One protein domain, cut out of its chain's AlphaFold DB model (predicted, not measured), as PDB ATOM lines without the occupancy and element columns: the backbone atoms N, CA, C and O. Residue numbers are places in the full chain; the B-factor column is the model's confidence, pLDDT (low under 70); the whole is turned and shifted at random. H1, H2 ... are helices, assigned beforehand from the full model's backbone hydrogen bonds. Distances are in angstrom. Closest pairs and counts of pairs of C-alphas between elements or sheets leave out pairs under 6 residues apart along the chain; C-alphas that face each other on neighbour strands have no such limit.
ATOM      1  N   ARG A 104      21.045 -22.354 -21.028       69.00
ATOM      2  CA  ARG A 104      19.737 -22.837 -20.564       69.00
ATOM      3  C   ARG A 104      18.824 -21.653 -20.302       69.00
ATOM      4  O   ARG A 104      19.306 -20.604 -19.885       69.00
ATOM      5  N   ASP A 105      17.523 -21.843 -20.512       65.75
ATOM      6  CA  ASP A 105      16.509 -20.821 -20.238       65.75
ATOM      7  C   ASP A 105      16.849 -19.518 -20.989       65.75
ATOM      8  O   ASP A 105      16.769 -18.404 -20.467       65.75
ATOM      9  N   LEU A 106      17.307 -19.684 -22.239       63.06
ATOM     10  CA  LEU A 106      17.742 -18.595 -23.114       63.06
ATOM     11  C   LEU A 106      16.608 -17.658 -23.508       63.06
ATOM     12  O   LEU A 106      16.886 -16.594 -24.039       63.06
ATOM     13  N   PHE A 107      15.364 -18.047 -23.245       58.94
ATOM     14  CA  PHE A 107      14.167 -17.263 -23.492       58.94
ATOM     15  C   PHE A 107      13.239 -17.461 -22.293       58.94
ATOM     16  O   PHE A 107      12.913 -18.597 -21.947       58.94
ATOM     17  N   SER A 108      12.822 -16.380 -21.632       58.25
ATOM     18  CA  SER A 108      11.651 -16.455 -20.753       58.25
ATOM     19  C   SER A 108      10.370 -16.460 -21.600       58.25
ATOM     20  O   SER A 108      10.403 -16.084 -22.774       58.25
ATOM     21  N   LYS A 109       9.219 -16.858 -21.031       57.84
ATOM     22  CA  LYS A 109       7.934 -16.814 -21.764       57.84
ATOM     23  C   LYS A 109       7.590 -15.399 -22.261       57.84
ATOM     24  O   LYS A 109       6.945 -15.288 -23.294       57.84
ATOM     25  N   SER A 110       8.037 -14.345 -21.571       57.91
ATOM     26  CA  SER A 110       7.847 -12.951 -22.003       57.91
ATOM     27  C   SER A 110       8.826 -12.517 -23.094       57.91
ATOM     28  O   SER A 110       8.432 -11.807 -24.007       57.91
ATOM     29  N   ASP A 111      10.077 -12.981 -23.054       59.12
ATOM     30  CA  ASP A 111      11.088 -12.633 -24.071       59.12
ATOM     31  C   ASP A 111      10.848 -13.336 -25.412       59.12
ATOM     32  O   ASP A 111      11.374 -12.952 -26.457       59.12
ATOM     33  N   PHE A 112      10.071 -14.415 -25.368       62.47
ATOM     34  CA  PHE A 112       9.718 -15.212 -26.526       62.47
ATOM     35  C   PHE A 112       8.963 -14.389 -27.581       62.47
ATOM     36  O   PHE A 112       9.238 -14.535 -28.773       62.47
ATOM     37  N   GLU A 113       8.055 -13.504 -27.153       63.66
ATOM     38  CA  GLU A 113       7.303 -12.621 -28.055       63.66
ATOM     39  C   GLU A 113       8.266 -11.730 -28.857       63.66
ATOM     40  O   GLU A 113       8.188 -11.689 -30.086       63.66
ATOM     41  N   ASP A 114       9.243 -11.114 -28.187       66.44
ATOM     42  CA  ASP A 114      10.220 -10.219 -28.812       66.44
ATOM     43  C   ASP A 114      11.157 -10.947 -29.787       66.44
ATOM     44  O   ASP A 114      11.441 -10.444 -30.878       66.44
ATOM     45  N   VAL A 115      11.618 -12.151 -29.438       65.31
ATOM     46  CA  VAL A 115      12.536 -12.932 -30.284       65.31
ATOM     47  C   VAL A 115      11.840 -13.472 -31.527       65.31
ATOM     48  O   VAL A 115      12.393 -13.398 -32.628       65.31
ATOM     49  N   VAL A 116      10.618 -13.987 -31.384       67.25
ATOM     50  CA  VAL A 116       9.832 -14.448 -32.533       67.25
ATOM     51  C   VAL A 116       9.472 -13.278 -33.438       67.25
ATOM     52  O   VAL A 116       9.604 -13.393 -34.657       67.25
ATOM     53  N   LYS A 117       9.103 -12.135 -32.850       69.00
ATOM     54  CA  LYS A 117       8.846 -10.899 -33.587       69.00
ATOM     55  C   LYS A 117      10.066 -10.467 -34.401       69.00
ATOM     56  O   LYS A 117       9.947 -10.285 -35.611       69.00
ATOM     57  N   ALA A 118      11.237 -10.373 -33.770       66.62
ATOM     58  CA  ALA A 118      12.479  -9.986 -34.435       66.62
ATOM     59  C   ALA A 118      12.865 -10.968 -35.557       66.62
ATOM     60  O   ALA A 118      13.231 -10.547 -36.656       66.62
ATOM     61  N   GLY A 119      12.733 -12.277 -35.313       66.38
ATOM     62  CA  GLY A 119      12.998 -13.316 -36.309       66.38
ATOM     63  C   GLY A 119      12.067 -13.237 -37.523       66.38
ATOM     64  O   GLY A 119      12.535 -13.304 -38.660       66.38
ATOM     65  N   LEU A 120      10.765 -13.039 -37.300       68.31
ATOM     66  CA  LEU A 120       9.774 -12.854 -38.366       68.31
ATOM     67  C   LEU A 120      10.030 -11.579 -39.166       68.31
ATOM     68  O   LEU A 120      10.078 -11.634 -40.390       68.31
ATOM     69  N   GLU A 121      10.250 -10.446 -38.495       69.94
ATOM     70  CA  GLU A 121      10.570  -9.181 -39.164       69.94
ATOM     71  C   GLU A 121      11.835  -9.286 -40.024       69.94
ATOM     72  O   GLU A 121      11.927  -8.662 -41.081       69.94
ATOM     73  N   LYS A 122      12.825 -10.067 -39.584       66.69
ATOM     74  CA  LYS A 122      14.038 -10.324 -40.359       66.69
ATOM     75  C   LYS A 122      13.755 -11.164 -41.599       66.69
ATOM     76  O   LYS A 122      14.171 -10.775 -42.684       66.69
ATOM     77  N   ILE A 123      13.018 -12.267 -41.462       65.94
ATOM     78  CA  ILE A 123      12.627 -13.108 -42.605       65.94
ATOM     79  C   ILE A 123      11.832 -12.283 -43.617       65.94
ATOM     80  O   ILE A 123      12.105 -12.367 -44.809       65.94
ATOM     81  N   ILE A 124      10.889 -11.459 -43.157       74.38
ATOM     82  CA  ILE A 124      10.091 -10.579 -44.017       74.38
ATOM     83  C   ILE A 124      10.997  -9.621 -44.795       74.38
ATOM     84  O   ILE A 124      10.883  -9.539 -46.015       74.38
ATOM     85  N   ARG A 125      11.952  -8.973 -44.115       72.44
ATOM     86  CA  ARG A 125      12.933  -8.080 -44.752       72.44
ATOM     87  C   ARG A 125      13.841  -8.789 -45.757       72.44
ATOM     88  O   ARG A 125      14.124  -8.231 -46.808       72.44
ATOM     89  N   GLU A 126      14.315  -9.992 -45.439       70.12
ATOM     90  CA  GLU A 126      15.273 -10.731 -46.275       70.12
ATOM     91  C   GLU A 126      14.611 -11.435 -47.467       70.12
ATOM     92  O   GLU A 126      15.219 -11.558 -48.527       70.12
ATOM     93  N   THR A 127      13.377 -11.913 -47.302       72.44
ATOM     94  CA  THR A 127      12.668 -12.696 -48.329       72.44
ATOM     95  C   THR A 127      11.667 -11.875 -49.135       72.44
ATOM     96  O   THR A 127      11.250 -12.320 -50.202       72.44
ATOM     97  N   GLY A 128      11.250 -10.708 -48.631       75.69
ATOM     98  CA  GLY A 128      10.205  -9.883 -49.243       75.69
ATOM     99  C   GLY A 128       8.829 -10.554 -49.276       75.69
ATOM    100  O   GLY A 128       7.962 -10.131 -50.034       75.69
ATOM    101  N   VAL A 129       8.615 -11.618 -48.490       77.88
ATOM    102  CA  VAL A 129       7.362 -12.399 -48.478       77.88
ATOM    103  C   VAL A 129       6.145 -11.569 -48.046       77.88
ATOM    104  O   VAL A 129       5.019 -11.914 -48.405       77.88
ATOM    105  N   LEU A 130       6.356 -10.485 -47.295       78.81
ATOM    106  CA  LEU A 130       5.331  -9.508 -46.922       78.81
ATOM    107  C   LEU A 130       5.873  -8.091 -47.131       78.81
ATOM    108  O   LEU A 130       7.025  -7.819 -46.795       78.81
ATOM    109  N   ASP A 131       5.026  -7.191 -47.628       81.50
ATOM    110  CA  ASP A 131       5.300  -5.753 -47.666       81.50
ATOM    111  C   ASP A 131       4.600  -5.079 -46.479       81.50
ATOM    112  O   ASP A 131       3.377  -4.977 -46.443       81.50
ATOM    113  N   LEU A 132       5.364  -4.658 -45.471       77.19
ATOM    114  CA  LEU A 132       4.789  -4.068 -44.258       77.19
ATOM    115  C   LEU A 132       4.287  -2.632 -44.465       77.19
ATOM    116  O   LEU A 132       3.529  -2.154 -43.627       77.19
ATOM    117  N   ASP A 133       4.633  -1.981 -45.580       80.88
ATOM    118  CA  ASP A 133       4.047  -0.692 -45.965       80.88
ATOM    119  C   ASP A 133       2.666  -0.879 -46.636       80.88
ATOM    120  O   ASP A 133       1.906   0.078 -46.813       80.88
ATOM    121  N   ASN A 134       2.297  -2.124 -46.978       86.19
ATOM    122  CA  ASN A 134       0.981  -2.491 -47.491       86.19
ATOM    123  C   ASN A 134       0.014  -2.851 -46.338       86.19
ATOM    124  O   ASN A 134       0.198  -3.879 -45.675       86.19
ATOM    125  N   PRO A 135      -1.112  -2.124 -46.166       84.44
ATOM    126  CA  PRO A 135      -2.058  -2.346 -45.063       84.44
ATOM    127  C   PRO A 135      -2.634  -3.768 -44.984       84.44
ATOM    128  O   PRO A 135      -3.038  -4.241 -43.918       84.44
ATOM    129  N   ARG A 136      -2.717  -4.477 -46.119       82.62
ATOM    130  CA  ARG A 136      -3.237  -5.851 -46.159       82.62
ATOM    131  C   ARG A 136      -2.243  -6.852 -45.576       82.62
ATOM    132  O   ARG A 136      -2.664  -7.812 -44.931       82.62
ATOM    133  N   ASP A 137      -0.959  -6.644 -45.819       81.12
ATOM    134  CA  ASP A 137       0.110  -7.530 -45.365       81.12
ATOM    135  C   ASP A 137       0.535  -7.193 -43.932       81.12
ATOM    136  O   ASP A 137       0.743  -8.111 -43.136       81.12
ATOM    137  N   GLU A 138       0.487  -5.914 -43.546       81.06
ATOM    138  CA  GLU A 138       0.568  -5.470 -42.148       81.06
ATOM    139  C   GLU A 138      -0.518  -6.144 -41.284       81.06
ATOM    140  O   GLU A 138      -0.244  -6.690 -40.210       81.06
ATOM    141  N   LYS A 139      -1.760  -6.217 -41.785       83.19
ATOM    142  CA  LYS A 139      -2.851  -6.913 -41.089       83.19
ATOM    143  C   LYS A 139      -2.579  -8.412 -40.920       83.19
ATOM    144  O   LYS A 139      -2.772  -8.931 -39.820       83.19
ATOM    145  N   LYS A 140      -2.097  -9.101 -41.964       82.31
ATOM    146  CA  LYS A 140      -1.724 -10.530 -41.880       82.31
ATOM    147  C   LYS A 140      -0.602 -10.760 -40.869       82.31
ATOM    148  O   LYS A 140      -0.656 -11.725 -40.113       82.31
ATOM    149  N   TYR A 141       0.391  -9.873 -40.844       80.38
ATOM    150  CA  TYR A 141       1.476  -9.914 -39.871       80.38
ATOM    151  C   TYR A 141       0.939  -9.801 -38.438       80.38
ATOM    152  O   TYR A 141       1.231 -10.654 -37.600       80.38
ATOM    153  N   HIS A 142       0.075  -8.821 -38.159       81.06
ATOM    154  CA  HIS A 142      -0.527  -8.659 -36.833       81.06
ATOM    155  C   HIS A 142      -1.462  -9.805 -36.429       81.06
ATOM    156  O   HIS A 142      -1.562 -10.118 -35.241       81.06
ATOM    157  N   GLU A 143      -2.158 -10.429 -37.378       82.25
ATOM    158  CA  GLU A 143      -2.973 -11.625 -37.128       82.25
ATOM    159  C   GLU A 143      -2.097 -12.842 -36.799       82.25
ATOM    160  O   GLU A 143      -2.381 -13.552 -35.832       82.25
ATOM    161  N   ALA A 144      -0.998 -13.043 -37.532       77.69
ATOM    162  CA  ALA A 144      -0.029 -14.100 -37.254       77.69
ATOM    163  C   ALA A 144       0.644 -13.908 -35.885       77.69
ATOM    164  O   ALA A 144       0.710 -14.855 -35.102       77.69
ATOM    165  N   MET A 145       1.065 -12.681 -35.558       77.56
ATOM    166  CA  MET A 145       1.650 -12.357 -34.253       77.56
ATOM    167  C   MET A 145       0.657 -12.591 -33.113       77.56
ATOM    168  O   MET A 145       1.004 -13.262 -32.146       77.56
ATOM    169  N   ARG A 146      -0.606 -12.165 -33.255       79.50
ATOM    170  CA  ARG A 146      -1.648 -12.456 -32.255       79.50
ATOM    171  C   ARG A 146      -1.918 -13.950 -32.095       79.50
ATOM    172  O   ARG A 146      -2.155 -14.416 -30.984       79.50
ATOM    173  N   ALA A 147      -1.896 -14.719 -33.184       76.31
ATOM    174  CA  ALA A 147      -2.059 -16.169 -33.116       76.31
ATOM    175  C   ALA A 147      -0.893 -16.839 -32.367       76.31
ATOM    176  O   ALA A 147      -1.118 -17.769 -31.591       76.31
ATOM    177  N   ILE A 148       0.332 -16.346 -32.563       72.25
ATOM    178  CA  ILE A 148       1.527 -16.794 -31.841       72.25
ATOM    179  C   ILE A 148       1.430 -16.412 -30.354       72.25
ATOM    180  O   ILE A 148       1.527 -17.301 -29.510       72.25
ATOM    181  N   GLU A 149       1.145 -15.145 -30.028       70.88
ATOM    182  CA  GLU A 149       0.925 -14.634 -28.656       70.88
ATOM    183  C   GLU A 149      -0.109 -15.465 -27.889       70.88
ATOM    184  O   GLU A 149       0.122 -15.886 -26.754       70.88
ATOM    185  N   ASN A 150      -1.238 -15.775 -28.530       73.94
ATOM    186  CA  ASN A 150      -2.296 -16.568 -27.913       73.94
ATOM    187  C   ASN A 150      -1.870 -18.018 -27.644       73.94
ATOM    188  O   ASN A 150      -2.228 -18.565 -26.602       73.94
ATOM    189  N   LYS A 151      -1.081 -18.638 -28.533       70.00
ATOM    190  CA  LYS A 151      -0.528 -19.984 -28.294       70.00
ATOM    191  C   LYS A 151       0.477 -19.996 -27.143       70.00
ATOM    192  O   LYS A 151       0.433 -20.895 -26.307       70.00
ATOM    193  N   ILE A 152       1.324 -18.970 -27.044       65.00
ATOM    194  CA  ILE A 152       2.283 -18.820 -25.938       65.00
ATOM    195  C   ILE A 152       1.548 -18.659 -24.602       65.00
ATOM    196  O   ILE A 152       1.839 -19.375 -23.641       65.00
ATOM    197  N   ARG A 153       0.566 -17.746 -24.538       66.25
ATOM    198  CA  ARG A 153      -0.243 -17.497 -23.329       66.25
ATOM    199  C   ARG A 153      -1.100 -18.695 -22.933       66.25
ATOM    200  O   ARG A 153      -1.327 -18.899 -21.745       66.25
ATOM    201  N   GLY A 154      -1.533 -19.494 -23.906       67.00
ATOM    202  CA  GLY A 154      -2.265 -20.744 -23.693       67.00
ATOM    203  C   GLY A 154      -1.431 -21.884 -23.097       67.00
ATOM    204  O   GLY A 154      -1.998 -22.921 -22.772       67.00
ATOM    205  N   GLY A 155      -0.113 -21.704 -22.926       57.38
ATOM    206  CA  GLY A 155       0.766 -22.719 -22.340       57.38
ATOM    207  C   GLY A 155       1.174 -23.826 -23.310       57.38
ATOM    208  O   GLY A 155       1.495 -24.923 -22.863       57.38
ATOM    209  N   ASP A 156       1.161 -23.557 -24.619       62.25
ATOM    210  CA  ASP A 156       1.586 -24.510 -25.646       62.25
ATOM    211  C   ASP A 156       3.123 -24.675 -25.601       62.25
ATOM    212  O   ASP A 156       3.885 -24.051 -26.345       62.25
ATOM    213  N   ASP A 157       3.596 -25.482 -24.645       60.38
ATOM    214  CA  ASP A 157       5.013 -25.688 -24.321       60.38
ATOM    215  C   ASP A 157       5.798 -26.354 -25.471       60.38
ATOM    216  O   ASP A 157       7.022 -26.437 -25.403       60.38
ATOM    217  N   ALA A 158       5.148 -26.794 -26.555       60.84
ATOM    218  CA  ALA A 158       5.793 -27.453 -27.693       60.84
ATOM    219  C   ALA A 158       6.834 -26.561 -28.395       60.84
ATOM    220  O   ALA A 158       7.941 -27.010 -28.695       60.84
ATOM    221  N   LEU A 159       6.526 -25.279 -28.610       54.84
ATOM    222  CA  LEU A 159       7.436 -24.340 -29.278       54.84
ATOM    223  C   LEU A 159       8.570 -23.871 -28.346       54.84
ATOM    224  O   LEU A 159       9.717 -23.732 -28.772       54.84
ATOM    225  N   PHE A 160       8.267 -23.714 -27.053       58.03
ATOM    226  CA  PHE A 160       9.253 -23.470 -25.995       58.03
ATOM    227  C   PHE A 160      10.219 -24.659 -25.836       58.03
ATOM    228  O   PHE A 160      11.432 -24.471 -25.724       58.03
ATOM    229  N   THR A 161       9.700 -25.887 -25.911       62.88
ATOM    230  CA  THR A 161      10.481 -27.134 -25.886       62.88
ATOM    231  C   THR A 161      11.382 -27.236 -27.116       62.88
ATOM    232  O   THR A 161      12.579 -27.451 -26.961       62.88
ATOM    233  N   MET A 162      10.870 -26.946 -28.321       61.44
ATOM    234  CA  MET A 162      11.681 -26.920 -29.549       61.44
ATOM    235  C   MET A 162      12.852 -25.920 -29.496       61.44
ATOM    236  O   MET A 162      13.918 -26.199 -30.047       61.44
ATOM    237  N   MET A 163      12.690 -24.755 -28.855       56.81
ATOM    238  CA  MET A 163      13.789 -23.788 -28.692       56.81
ATOM    239  C   MET A 163      14.770 -24.186 -27.583       56.81
ATOM    240  O   MET A 163      15.974 -23.999 -27.752       56.81
ATOM    241  N   ASN A 164      14.304 -24.787 -26.484       61.22
ATOM    242  CA  ASN A 164      15.204 -25.356 -25.477       61.22
ATOM    243  C   ASN A 164      16.017 -26.534 -26.037       61.22
ATOM    244  O   ASN A 164      17.215 -26.620 -25.752       61.22
ATOM    245  N   ASP A 165      15.435 -27.337 -26.931       65.44
ATOM    246  CA  ASP A 165      16.124 -28.379 -27.705       65.44
ATOM    247  C   ASP A 165      17.152 -27.811 -28.704       65.44
ATOM    248  O   ASP A 165      18.039 -28.528 -29.176       65.44
ATOM    249  N   ALA A 166      17.095 -26.508 -29.009       63.72
ATOM    250  CA  ALA A 166      18.103 -25.814 -29.807       63.72
ATOM    251  C   ALA A 166      19.304 -25.314 -28.978       63.72
ATOM    252  O   ALA A 166      20.344 -24.994 -29.564       63.72
ATOM    253  N   SER A 167      19.221 -25.296 -27.639       70.12
ATOM    254  CA  SER A 167      20.315 -24.850 -26.751       70.12
ATOM    255  C   SER A 167      21.645 -25.577 -26.999       70.12
ATOM    256  O   SER A 167      22.666 -24.894 -27.103       70.12
ATOM    257  N   PRO A 168      21.682 -26.913 -27.216       74.94
ATOM    258  CA  PRO A 168      22.924 -27.613 -27.553       74.94
ATOM    259  C   PRO A 168      23.559 -27.123 -28.861       74.94
ATOM    260  O   PRO A 168      24.781 -27.076 -28.982       74.94
ATOM    261  N   ARG A 169      22.750 -26.720 -29.853       72.94
ATOM    262  CA  ARG A 169      23.260 -26.174 -31.123       72.94
ATOM    263  C   ARG A 169      23.885 -24.793 -30.928       72.94
ATOM    264  O   ARG A 169      24.866 -24.479 -31.602       72.94
ATOM    265  N   LEU A 170      23.325 -23.982 -30.031       72.62
ATOM    266  CA  LEU A 170      23.855 -22.663 -29.683       72.62
ATOM    267  C   LEU A 170      25.150 -22.779 -28.882       72.62
ATOM    268  O   LEU A 170      26.125 -22.124 -29.238       72.62
ATOM    269  N   GLU A 171      25.193 -23.669 -27.890       78.75
ATOM    270  CA  GLU A 171      26.417 -23.990 -27.147       78.75
ATOM    271  C   GLU A 171      27.528 -24.449 -28.099       78.75
ATOM    272  O   GLU A 171      28.638 -23.922 -28.071       78.75
ATOM    273  N   GLU A 172      27.208 -25.358 -29.021       82.06
ATOM    274  CA  GLU A 172      28.146 -25.853 -30.028       82.06
ATOM    275  C   GLU A 172      28.581 -24.764 -31.028       82.06
ATOM    276  O   GLU A 172      29.732 -24.727 -31.468       82.06
ATOM    277  N   SER A 173      27.683 -23.852 -31.409       78.94
ATOM    278  CA  SER A 173      28.023 -22.696 -32.248       78.94
ATOM    279  C   SER A 173      28.978 -21.747 -31.522       78.94
ATOM    280  O   SER A 173      30.044 -21.430 -32.055       78.94
ATOM    281  N   PHE A 174      28.639 -21.354 -30.291       83.38
ATOM    282  CA  PHE A 174      29.473 -20.507 -29.441       83.38
ATOM    283  C   PHE A 174      30.860 -21.122 -29.245       83.38
ATOM    284  O   PHE A 174      31.870 -20.458 -29.483       83.38
ATOM    285  N   ARG A 175      30.911 -22.413 -28.897       84.00
ATOM    286  CA  ARG A 175      32.150 -23.170 -28.719       84.00
ATOM    287  C   ARG A 175      33.026 -23.092 -29.968       84.00
ATOM    288  O   ARG A 175      34.171 -22.654 -29.885       84.00
ATOM    289  N   ARG A 176      32.480 -23.434 -31.141       84.19
ATOM    290  CA  ARG A 176      33.230 -23.409 -32.411       84.19
ATOM    291  C   ARG A 176      33.748 -22.021 -32.770       84.19
ATOM    292  O   ARG A 176      34.847 -21.909 -33.311       84.19
ATOM    293  N   GLN A 177      32.975 -20.970 -32.509       81.81
ATOM    294  CA  GLN A 177      33.422 -19.607 -32.779       81.81
ATOM    295  C   GLN A 177      34.527 -19.171 -31.811       81.81
ATOM    296  O   GLN A 177      35.550 -18.643 -32.243       81.81
ATOM    297  N   THR A 178      34.342 -19.426 -30.519       85.75
ATOM    298  CA  THR A 178      35.306 -19.106 -29.464       85.75
ATOM    299  C   THR A 178      36.637 -19.827 -29.681       85.75
ATOM    300  O   THR A 178      37.690 -19.197 -29.639       85.75
TER     301      THR A 178
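Overview. This is residues 104 to 178 of the 385 residues of the protein "DUF2971 domain-containing protein" of Azospirillum brasilense (UniProt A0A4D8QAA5). Two long helices, H1 and H2, stand loosely side by side and run opposite ways, and beyond the end of H2 the short H3 and then H4 lead away from this pair as an arm, its far part, residues 172 to 178 of H4, sticking out. It is an open, loosely formed arrangement in which no helix clearly touches another. The 75 printed residues hold four named helices, H1, H2, H3 and H4 in that order along the chain, and no named strand; the class is all helix. The whole is loose, with a radius of gyration of the C-alphas of 14.8 A, and flat, spanning 43 by 31 by 15 A.

Arrangement. After residues 104 to 110 comes H1, residues 111 to 127. A short link leads to H2, residues 135 to 153. H1 and H2 are close but not clearly touching, with the C-alphas of Glu 113 and Glu 149 closest at 6.7 A and a shallow tilt of 31 degrees, opposite ways. A tight link leads to H3, residues 157 to 164, which is near H2; the two meet only through their link. H1 and H3 are only just apart, at 8.3 A. H4, residues 167 to 178, meets H3 only through their tight link and is apart from H1 and H2. In the four helices every O i to N i+4 pair is within hydrogen-bond range.

Along the chain. H1 begins at C-alpha 111, (11.088, -12.633, -24.071), and is 24.3 A long. H2, 26.6 A long, begins at C-alpha 135, (-2.058, -2.346, -45.063). H3 measures 10.3 A. H4 measures 16.3 A and ends at C-alpha 178, (35.306, -19.106, -29.464).

Size, cuts and confidence. The C-alphas farthest apart, Arg 136 and Thr 178, are 44.0 A apart. The printed part has no cut and no long link. Its mean pLDDT is 71.3, and residues 104 to 123 and 152 to 166 are under 70.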